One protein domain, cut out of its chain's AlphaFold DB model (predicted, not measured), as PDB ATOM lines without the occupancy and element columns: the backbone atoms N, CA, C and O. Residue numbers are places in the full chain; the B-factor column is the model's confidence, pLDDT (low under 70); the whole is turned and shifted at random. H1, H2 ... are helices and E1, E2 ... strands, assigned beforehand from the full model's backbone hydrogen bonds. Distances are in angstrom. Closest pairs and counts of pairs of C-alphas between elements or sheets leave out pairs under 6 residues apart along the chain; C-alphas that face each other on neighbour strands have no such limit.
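Overview. This is residues 2 to 59 of the 106 residues of an uncharacterized protein of Paracandidimonas soli (UniProt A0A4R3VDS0). A narrow, strongly twisted sheet of four strands makes a rod, with the short helix H1 packed on it at one end and the E2 to E3 turn at the other. The 58 printed residues run E1, H1, E2, E3, E4; the sheet, order E1, E4, E3, E2, is antiparallel, and the class is mostly strand. The whole is loose, radius of gyration of the C-alphas 13.5 A, spanning 44 by 17 by 15 A.

Arrangement. Begin at E1, residues 2 to 10, which bends by 69 degrees at residue 7. Beside it find antiparallel E4, residues 50 to 58, with N 2 and O 56 within hydrogen-bond range at 2.9 A. H1, residues 13 to 18, is on the sheet at a height of 8.1 A; the closest C-alphas of H1 and E4, Ser 15 and Ser 50, are 5.7 A apart. Every O i to N i+4 pair in H1 is within hydrogen-bond range. E2, residues 25 to 29, and E3, residues 35 to 44, form a hairpin, with N 28 and O 36 at 2.8 A. E3 and E4 form another, with N 41 and O 53 at 2.9 A; E2, E3 and E4 make a meander, each the antiparallel neighbour of the one before.

Along the chain. Find C-alpha 2 at (39.623, 29.001, -85.008), where E1 begins. E3 runs 28.3 A, and E4 25.4 A to C-alpha 58 at (32.996, 34.336, -87.263).

Size, cuts and confidence. The farthest C-alphas, Gly 12 and Lys 32, are 44.2 A apart. The printed part has no cut and no long link; residues 15 to 16 and 22 are under pLDDT 70.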
ATOM      1  N   LYS A   2      38.588  29.353 -85.988       85.81
ATOM      2  CA  LYS A   2      39.623  29.001 -85.008       85.81
ATOM      3  C   LYS A   2      39.214  27.734 -84.266       85.81
ATOM      4  O   LYS A   2      38.148  27.703 -83.665       85.81
ATOM      5  N   ILE A   3      40.062  26.711 -84.305       88.12
ATOM      6  CA  ILE A   3      39.861  25.446 -83.590       88.12
ATOM      7  C   ILE A   3      40.973  25.334 -82.548       88.12
ATOM      8  O   ILE A   3      42.151  25.430 -82.891       88.12
ATOM      9  N   LYS A   4      40.607  25.167 -81.277       88.12
ATOM     10  CA  LYS A   4      41.543  25.028 -80.160       88.12
ATOM     11  C   LYS A   4      41.258  23.729 -79.413       88.12
ATOM     12  O   LYS A   4      40.169  23.560 -78.875       88.12
ATOM     13  N   LYS A   5      42.242  22.834 -79.351       86.25
ATOM     14  CA  LYS A   5      42.202  21.656 -78.477       86.25
ATOM     15  C   LYS A   5      42.247  22.106 -77.015       86.25
ATOM     16  O   LYS A   5      43.047  22.980 -76.671       86.25
ATOM     17  N   THR A   6      41.378  21.555 -76.175       84.62
ATOM     18  CA  THR A   6      41.407  21.790 -74.727       84.62
ATOM     19  C   THR A   6      42.203  20.683 -74.032       84.62
ATOM     20  O   THR A   6      42.550  19.671 -74.635       84.62
ATOM     21  N   GLU A   7      42.514  20.874 -72.753       83.00
ATOM     22  CA  GLU A   7      43.219  19.870 -71.941       83.00
ATOM     23  C   GLU A   7      42.317  18.691 -71.538       83.00
ATOM     24  O   GLU A   7      42.788  17.723 -70.947       83.00
ATOM     25  N   LYS A   8      41.012  18.755 -71.841       79.69
ATOM     26  CA  LYS A   8      40.070  17.700 -71.470       79.69
ATOM     27  C   LYS A   8      40.143  16.548 -72.465       79.69
ATOM     28  O   LYS A   8      39.839  16.699 -73.650       79.69
ATOM     29  N   VAL A   9      40.481  15.389 -71.925       80.00
ATOM     30  CA  VAL A   9      40.515  14.099 -72.608       80.00
ATOM     31  C   VAL A   9      39.661  13.116 -71.823       80.00
ATOM     32  O   VAL A   9      39.577  13.203 -70.599       80.00
ATOM     33  N   ASP A  10      38.979  12.227 -72.536       73.81
ATOM     34  CA  ASP A  10      38.094  11.235 -71.936       73.81
ATOM     35  C   ASP A  10      38.240   9.899 -72.682       73.81
ATOM     36  O   ASP A  10      38.292   9.844 -73.918       73.81
ATOM     37  N   GLU A  11      38.314   8.808 -71.928       72.94
ATOM     38  CA  GLU A  11      38.641   7.472 -72.427       72.94
ATOM     39  C   GLU A  11      37.450   6.511 -72.285       72.94
ATOM     40  O   GLU A  11      36.596   6.632 -71.407       72.94
ATOM     41  N   GLY A  12      37.382   5.519 -73.174       71.12
ATOM     42  CA  GLY A  12      36.385   4.449 -73.103       71.12
ATOM     43  C   GLY A  12      35.016   4.768 -73.721       71.12
ATOM     44  O   GLY A  12      34.832   5.688 -74.515       71.12
ATOM     45  N   LYS A  13      34.016   3.935 -73.403       73.06
ATOM     46  CA  LYS A  13      32.710   3.927 -74.101       73.06
ATOM     47  C   LYS A  13      31.884   5.200 -73.881       73.06
ATOM     48  O   LYS A  13      31.118   5.588 -74.759       73.06
ATOM     49  N   VAL A  14      32.029   5.842 -72.722       70.75
ATOM     50  CA  VAL A  14      31.310   7.082 -72.381       70.75
ATOM     51  C   VAL A  14      31.818   8.249 -73.226       70.75
ATOM     52  O   VAL A  14      31.021   9.067 -73.685       70.75
ATOM     53  N   SER A  15      33.119   8.289 -73.508       69.00
ATOM     54  CA  SER A  15      33.710   9.351 -74.313       69.00
ATOM     55  C   SER A  15      33.322   9.233 -75.790       69.00
ATOM     56  O   SER A  15      32.921  10.225 -76.401       69.00
ATOM     57  N   ALA A  16      33.267   8.006 -76.320       69.81
ATOM     58  CA  ALA A  16      32.736   7.724 -77.654       69.81
ATOM     59  C   ALA A  16      31.258   8.132 -77.811       69.81
ATOM     60  O   ALA A  16      30.842   8.582 -78.878       69.81
ATOM     61  N   LEU A  17      30.446   7.996 -76.754       74.56
ATOM     62  CA  LEU A  17      29.066   8.499 -76.746       74.56
ATOM     63  C   LEU A  17      29.024  10.029 -76.698       74.56
ATOM     64  O   LEU A  17      28.212  10.637 -77.389       74.56
ATOM     65  N   ARG A  18      29.916  10.660 -75.931       72.31
ATOM     66  CA  ARG A  18      29.999  12.120 -75.826       72.31
ATOM     67  C   ARG A  18      30.441  12.775 -77.139       72.31
ATOM     68  O   ARG A  18      29.912  13.825 -77.480       72.31
ATOM     69  N   ALA A  19      31.315  12.127 -77.909       70.25
ATOM     70  CA  ALA A  19      31.695  12.555 -79.260       70.25
ATOM     71  C   ALA A  19      30.530  12.535 -80.268       70.25
ATOM     72  O   ALA A  19      30.580  13.218 -81.286       70.25
ATOM     73  N   LYS A  20      29.456  11.783 -79.986       72.12
ATOM     74  CA  LYS A  20      28.239  11.766 -80.817       72.12
ATOM     75  C   LYS A  20      27.247  12.867 -80.456       72.12
ATOM     76  O   LYS A  20      26.283  13.066 -81.194       72.12
ATOM     77  N   LEU A  21      27.439  13.554 -79.330       71.69
ATOM     78  CA  LEU A  21      26.563  14.640 -78.916       71.69
ATOM     79  C   LEU A  21      27.060  15.953 -79.531       71.69
ATOM     80  O   LEU A  21      28.218  16.321 -79.313       71.69
ATOM     81  N   PRO A  22      26.210  16.682 -80.278       67.69
ATOM     82  CA  PRO A  22      26.581  17.994 -80.775       67.69
ATOM     83  C   PRO A  22      26.858  18.926 -79.591       67.69
ATOM     84  O   PRO A  22      26.126  18.940 -78.599       67.69
ATOM     85  N   GLY A  23      27.935  19.702 -79.699       70.75
ATOM     86  CA  GLY A  23      28.240  20.752 -78.735       70.75
ATOM     87  C   GLY A  23      27.116  21.780 -78.682       70.75
ATOM     88  O   GLY A  23      26.535  22.104 -79.716       70.75
ATOM     89  N   GLN A  24      26.819  22.316 -77.497       76.62
ATOM     90  CA  GLN A  24      25.896  23.445 -77.394       76.62
ATOM     91  C   GLN A  24      26.580  24.705 -77.946       76.62
ATOM     92  O   GLN A  24      27.665  25.053 -77.466       76.62
ATOM     93  N   PRO A  25      25.998  25.361 -78.966       81.56
ATOM     94  CA  PRO A  25      26.542  26.597 -79.494       81.56
ATOM     95  C   PRO A  25      26.177  27.767 -78.579       81.56
ATOM     96  O   PRO A  25      25.019  27.958 -78.214       81.56
ATOM     97  N   GLU A  26      27.170  28.576 -78.254       84.88
ATOM     98  CA  GLU A  26      27.010  29.894 -77.663       84.88
ATOM     99  C   GLU A  26      27.102  30.925 -78.790       84.88
ATOM    100  O   GLU A  26      28.131  31.045 -79.462       84.88
ATOM    101  N   VAL A  27      26.000  31.628 -79.039       85.06
ATOM    102  CA  VAL A  27      25.900  32.635 -80.097       85.06
ATOM    103  C   VAL A  27      26.022  34.017 -79.472       85.06
ATOM    104  O   VAL A  27      25.234  34.378 -78.602       85.06
ATOM    105  N   GLN A  28      26.997  34.790 -79.935       83.38
ATOM    106  CA  GLN A  28      27.236  36.163 -79.516       83.38
ATOM    107  C   GLN A  28      27.101  37.077 -80.737       83.38
ATOM    108  O   GLN A  28      27.666  36.804 -81.798       83.38
ATOM    109  N   ILE A  29      26.335  38.156 -80.592       82.94
ATOM    110  CA  ILE A  29      26.184  39.203 -81.605       82.94
ATOM    111  C   ILE A  29      26.698  40.491 -80.971       82.94
ATOM    112  O   ILE A  29      26.215  40.883 -79.910       82.94
ATOM    113  N   ASP A  30      27.707  41.109 -81.582       79.56
ATOM    114  CA  ASP A  30      28.255  42.371 -81.079       79.56
ATOM    115  C   ASP A  30      27.363  43.579 -81.440       79.56
ATOM    116  O   ASP A  30      26.438  43.485 -82.246       79.56
ATOM    117  N   GLU A  31      27.653  44.748 -80.860       77.56
ATOM    118  CA  GLU A  31      26.905  45.998 -81.102       77.56
ATOM    119  C   GLU A  31      26.948  46.477 -82.566       77.56
ATOM    120  O   GLU A  31      26.172  47.343 -82.966       77.56
ATOM    121  N   LYS A  32      27.852  45.923 -83.384       81.62
ATOM    122  CA  LYS A  32      27.974  46.200 -84.821       81.62
ATOM    123  C   LYS A  32      27.259  45.147 -85.673       81.62
ATOM    124  O   LYS A  32      27.372  45.191 -86.897       81.62
ATOM    125  N   GLY A  33      26.543  44.214 -85.042       77.19
ATOM    126  CA  GLY A  33      25.805  43.138 -85.695       77.19
ATOM    127  C   GLY A  33      26.675  41.971 -86.160       77.19
ATOM    128  O   GLY A  33      26.193  41.144 -86.929       77.19
ATOM    129  N   LYS A  34      27.943  41.875 -85.738       82.31
ATOM    130  CA  LYS A  34      28.805  40.759 -86.140       82.31
ATOM    131  C   LYS A  34      28.518  39.519 -85.312       82.31
ATOM    132  O   LYS A  34      28.543  39.555 -84.082       82.31
ATOM    133  N   LEU A  35      28.334  38.410 -86.021       82.44
ATOM    134  CA  LEU A  35      28.119  37.092 -85.449       82.44
ATOM    135  C   LEU A  35      29.448  36.437 -85.046       82.44
ATOM    136  O   LEU A  35      30.371  36.293 -85.858       82.44
ATOM    137  N   ALA A  36      29.511  35.975 -83.800       86.38
ATOM    138  CA  ALA A  36      30.511  35.043 -83.310       86.38
ATOM    139  C   ALA A  36      29.805  33.837 -82.682       86.38
ATOM    140  O   ALA A  36      28.988  33.978 -81.775       86.38
ATOM    141  N   VAL A  37      30.120  32.636 -83.161       86.62
ATOM    142  CA  VAL A  37      29.597  31.387 -82.602       86.62
ATOM    143  C   VAL A  37      30.741  30.623 -81.972       86.62
ATOM    144  O   VAL A  37      31.748  30.343 -82.623       86.62
ATOM    145  N   GLN A  38      30.581  30.259 -80.710       86.81
ATOM    146  CA  GLN A  38      31.514  29.409 -79.998       86.81
ATOM    147  C   GLN A  38      30.839  28.091 -79.648       86.81
ATOM    148  O   GLN A  38      29.753  28.069 -79.087       86.81
ATOM    149  N   LEU A  39      31.482  26.973 -79.952       87.06
ATOM    150  CA  LEU A  39      30.955  25.653 -79.627       87.06
ATOM    151  C   LEU A  39      32.060  24.750 -79.108       87.06
ATOM    152  O   LEU A  39      33.212  24.821 -79.540       87.06
ATOM    153  N   THR A  40      31.694  23.904 -78.152       85.69
ATOM    154  CA  THR A  40      32.604  22.928 -77.558       85.69
ATOM    155  C   THR A  40      32.184  21.537 -77.995       85.69
ATOM    156  O   THR A  40      31.090  21.092 -77.661       85.69
ATOM    157  N   VAL A  41      33.049  20.845 -78.728       85.25
ATOM    158  CA  VAL A  41      32.770  19.528 -79.314       85.25
ATOM    159  C   VAL A  41      33.802  18.510 -78.871       85.25
ATOM    160  O   VAL A  41      34.940  18.855 -78.577       85.25
ATOM    161  N   TRP A  42      33.395  17.250 -78.820       84.19
ATOM    162  CA  TRP A  42      34.290  16.125 -78.579       84.19
ATOM    163  C   TRP A  42      34.518  15.394 -79.897       84.19
ATOM    164  O   TRP A  42      33.559  15.126 -80.615       84.19
ATOM    165  N   ALA A  43      35.767  15.069 -80.212       83.88
ATOM    166  CA  ALA A  43      36.117  14.279 -81.387       83.88
ATOM    167  C   ALA A  43      37.089  13.166 -80.997       83.88
ATOM    168  O   ALA A  43      37.982  13.376 -80.176       83.88
ATOM    169  N   GLN A  44      36.908  11.978 -81.576       81.94
ATOM    170  CA  GLN A  44      37.835  10.868 -81.377       81.94
ATOM    171  C   GLN A  44      39.040  11.006 -82.303       81.94
ATOM    172  O   GLN A  44      38.884  11.262 -83.496       81.94
ATOM    173  N   ASN A  45      40.232  10.817 -81.744       81.06
ATOM    174  CA  ASN A  45      41.454  10.665 -82.521       81.06
ATOM    175  C   ASN A  45      41.601   9.221 -83.046       81.06
ATOM    176  O   ASN A  45      40.827   8.328 -82.697       81.06
ATOM    177  N   GLU A  46      42.621   8.984 -83.872       77.56
ATOM    178  CA  GLU A  46      42.902   7.667 -84.471       77.56
ATOM    179  C   GLU A  46      43.216   6.577 -83.432       77.56
ATOM    180  O   GLU A  46      43.022   5.393 -83.695       77.56
ATOM    181  N   ALA A  47      43.640   6.966 -82.225       78.12
ATOM    182  CA  ALA A  47      43.892   6.062 -81.105       78.12
ATOM    183  C   ALA A  47      42.627   5.744 -80.276       78.12
ATOM    184  O   ALA A  47      42.708   5.040 -79.271       78.12
ATOM    185  N   GLY A  48      41.456   6.259 -80.670       74.50
ATOM    186  CA  GLY A  48      40.182   6.034 -79.982       74.50
ATOM    187  C   GLY A  48      39.964   6.896 -78.735       74.50
ATOM    188  O   GLY A  48      38.955   6.724 -78.043       74.50
ATOM    189  N   VAL A  49      40.862   7.841 -78.454       81.75
ATOM    190  CA  VAL A  49      40.745   8.789 -77.341       81.75
ATOM    191  C   VAL A  49      39.875   9.963 -77.778       81.75
ATOM    192  O   VAL A  49      40.074  10.523 -78.858       81.75
ATOM    193  N   SER A  50      38.904  10.347 -76.945       83.25
ATOM    194  CA  SER A  50      38.053  11.503 -77.231       83.25
ATOM    195  C   SER A  50      38.672  12.764 -76.650       83.25
ATOM    196  O   SER A  50      38.896  12.868 -75.445       83.25
ATOM    197  N   GLU A  51      38.900  13.743 -77.511       87.12
ATOM    198  CA  GLU A  51      39.503  15.022 -77.166       87.12
ATOM    199  C   GLU A  51      38.470  16.129 -77.341       87.12
ATOM    200  O   GLU A  51      37.686  16.128 -78.297       87.12
ATOM    201  N   GLN A  52      38.453  17.077 -76.412       87.12
ATOM    202  CA  GLN A  52      37.565  18.220 -76.512       87.12
ATOM    203  C   GLN A  52      38.225  19.360 -77.298       87.12
ATOM    204  O   GLN A  52      39.378  19.734 -77.076       87.12
ATOM    205  N   TYR A  53      37.448  19.961 -78.189       86.25
ATOM    206  CA  TYR A  53      37.821  21.108 -78.997       86.25
ATOM    207  C   TYR A  53      36.847  22.253 -78.757       86.25
ATOM    208  O   TYR A  53      35.633  22.067 -78.698       86.25
ATOM    209  N   GLN A  54      37.394  23.454 -78.659       88.38
ATOM    210  CA  GLN A  54      36.658  24.702 -78.689       88.38
ATOM    211  C   GLN A  54      36.797  25.297 -80.089       88.38
ATOM    212  O   GLN A  54      37.907  25.563 -80.558       88.38
ATOM    213  N   VAL A  55      35.672  25.481 -80.766       87.94
ATOM    214  CA  VAL A  55      35.606  26.045 -82.110       87.94
ATOM    215  C   VAL A  55      34.958  27.416 -82.020       87.94
ATOM    216  O   VAL A  55      33.871  27.554 -81.467       87.94
ATOM    217  N   THR A  56      35.628  28.422 -82.571       88.94
ATOM    218  CA  THR A  56      35.096  29.777 -82.735       88.94
ATOM    219  C   THR A  56      34.936  30.065 -84.223       88.94
ATOM    220  O   THR A  56      35.897  29.973 -84.999       88.94
ATOM    221  N   LEU A  57      33.715  30.415 -84.609       88.19
ATOM    222  CA  LEU A  57      33.306  30.777 -85.958       88.19
ATOM    223  C   LEU A  57      32.946  32.257 -85.975       88.19
ATOM    224  O   LEU A  57      32.189  32.720 -85.125       88.19
ATOM    225  N   THR A  58      33.486  32.994 -86.938       90.44
ATOM    226  CA  THR A  58      32.996  34.336 -87.263       90.44
ATOM    227  C   THR A  58      31.939  34.258 -88.357       90.44
ATOM    228  O   THR A  58      31.780  33.222 -89.000       90.44
ATOM    229  N   ASP A  59      31.258  35.366 -88.614       85.50
ATOM    230  CA  ASP A  59      30.245  35.492 -89.667       85.50
ATOM    231  C   ASP A  59      30.682  34.903 -91.029       85.50
ATOM    232  O   ASP A  59      30.098  33.943 -91.530       85.50
TER     233      ASP A  59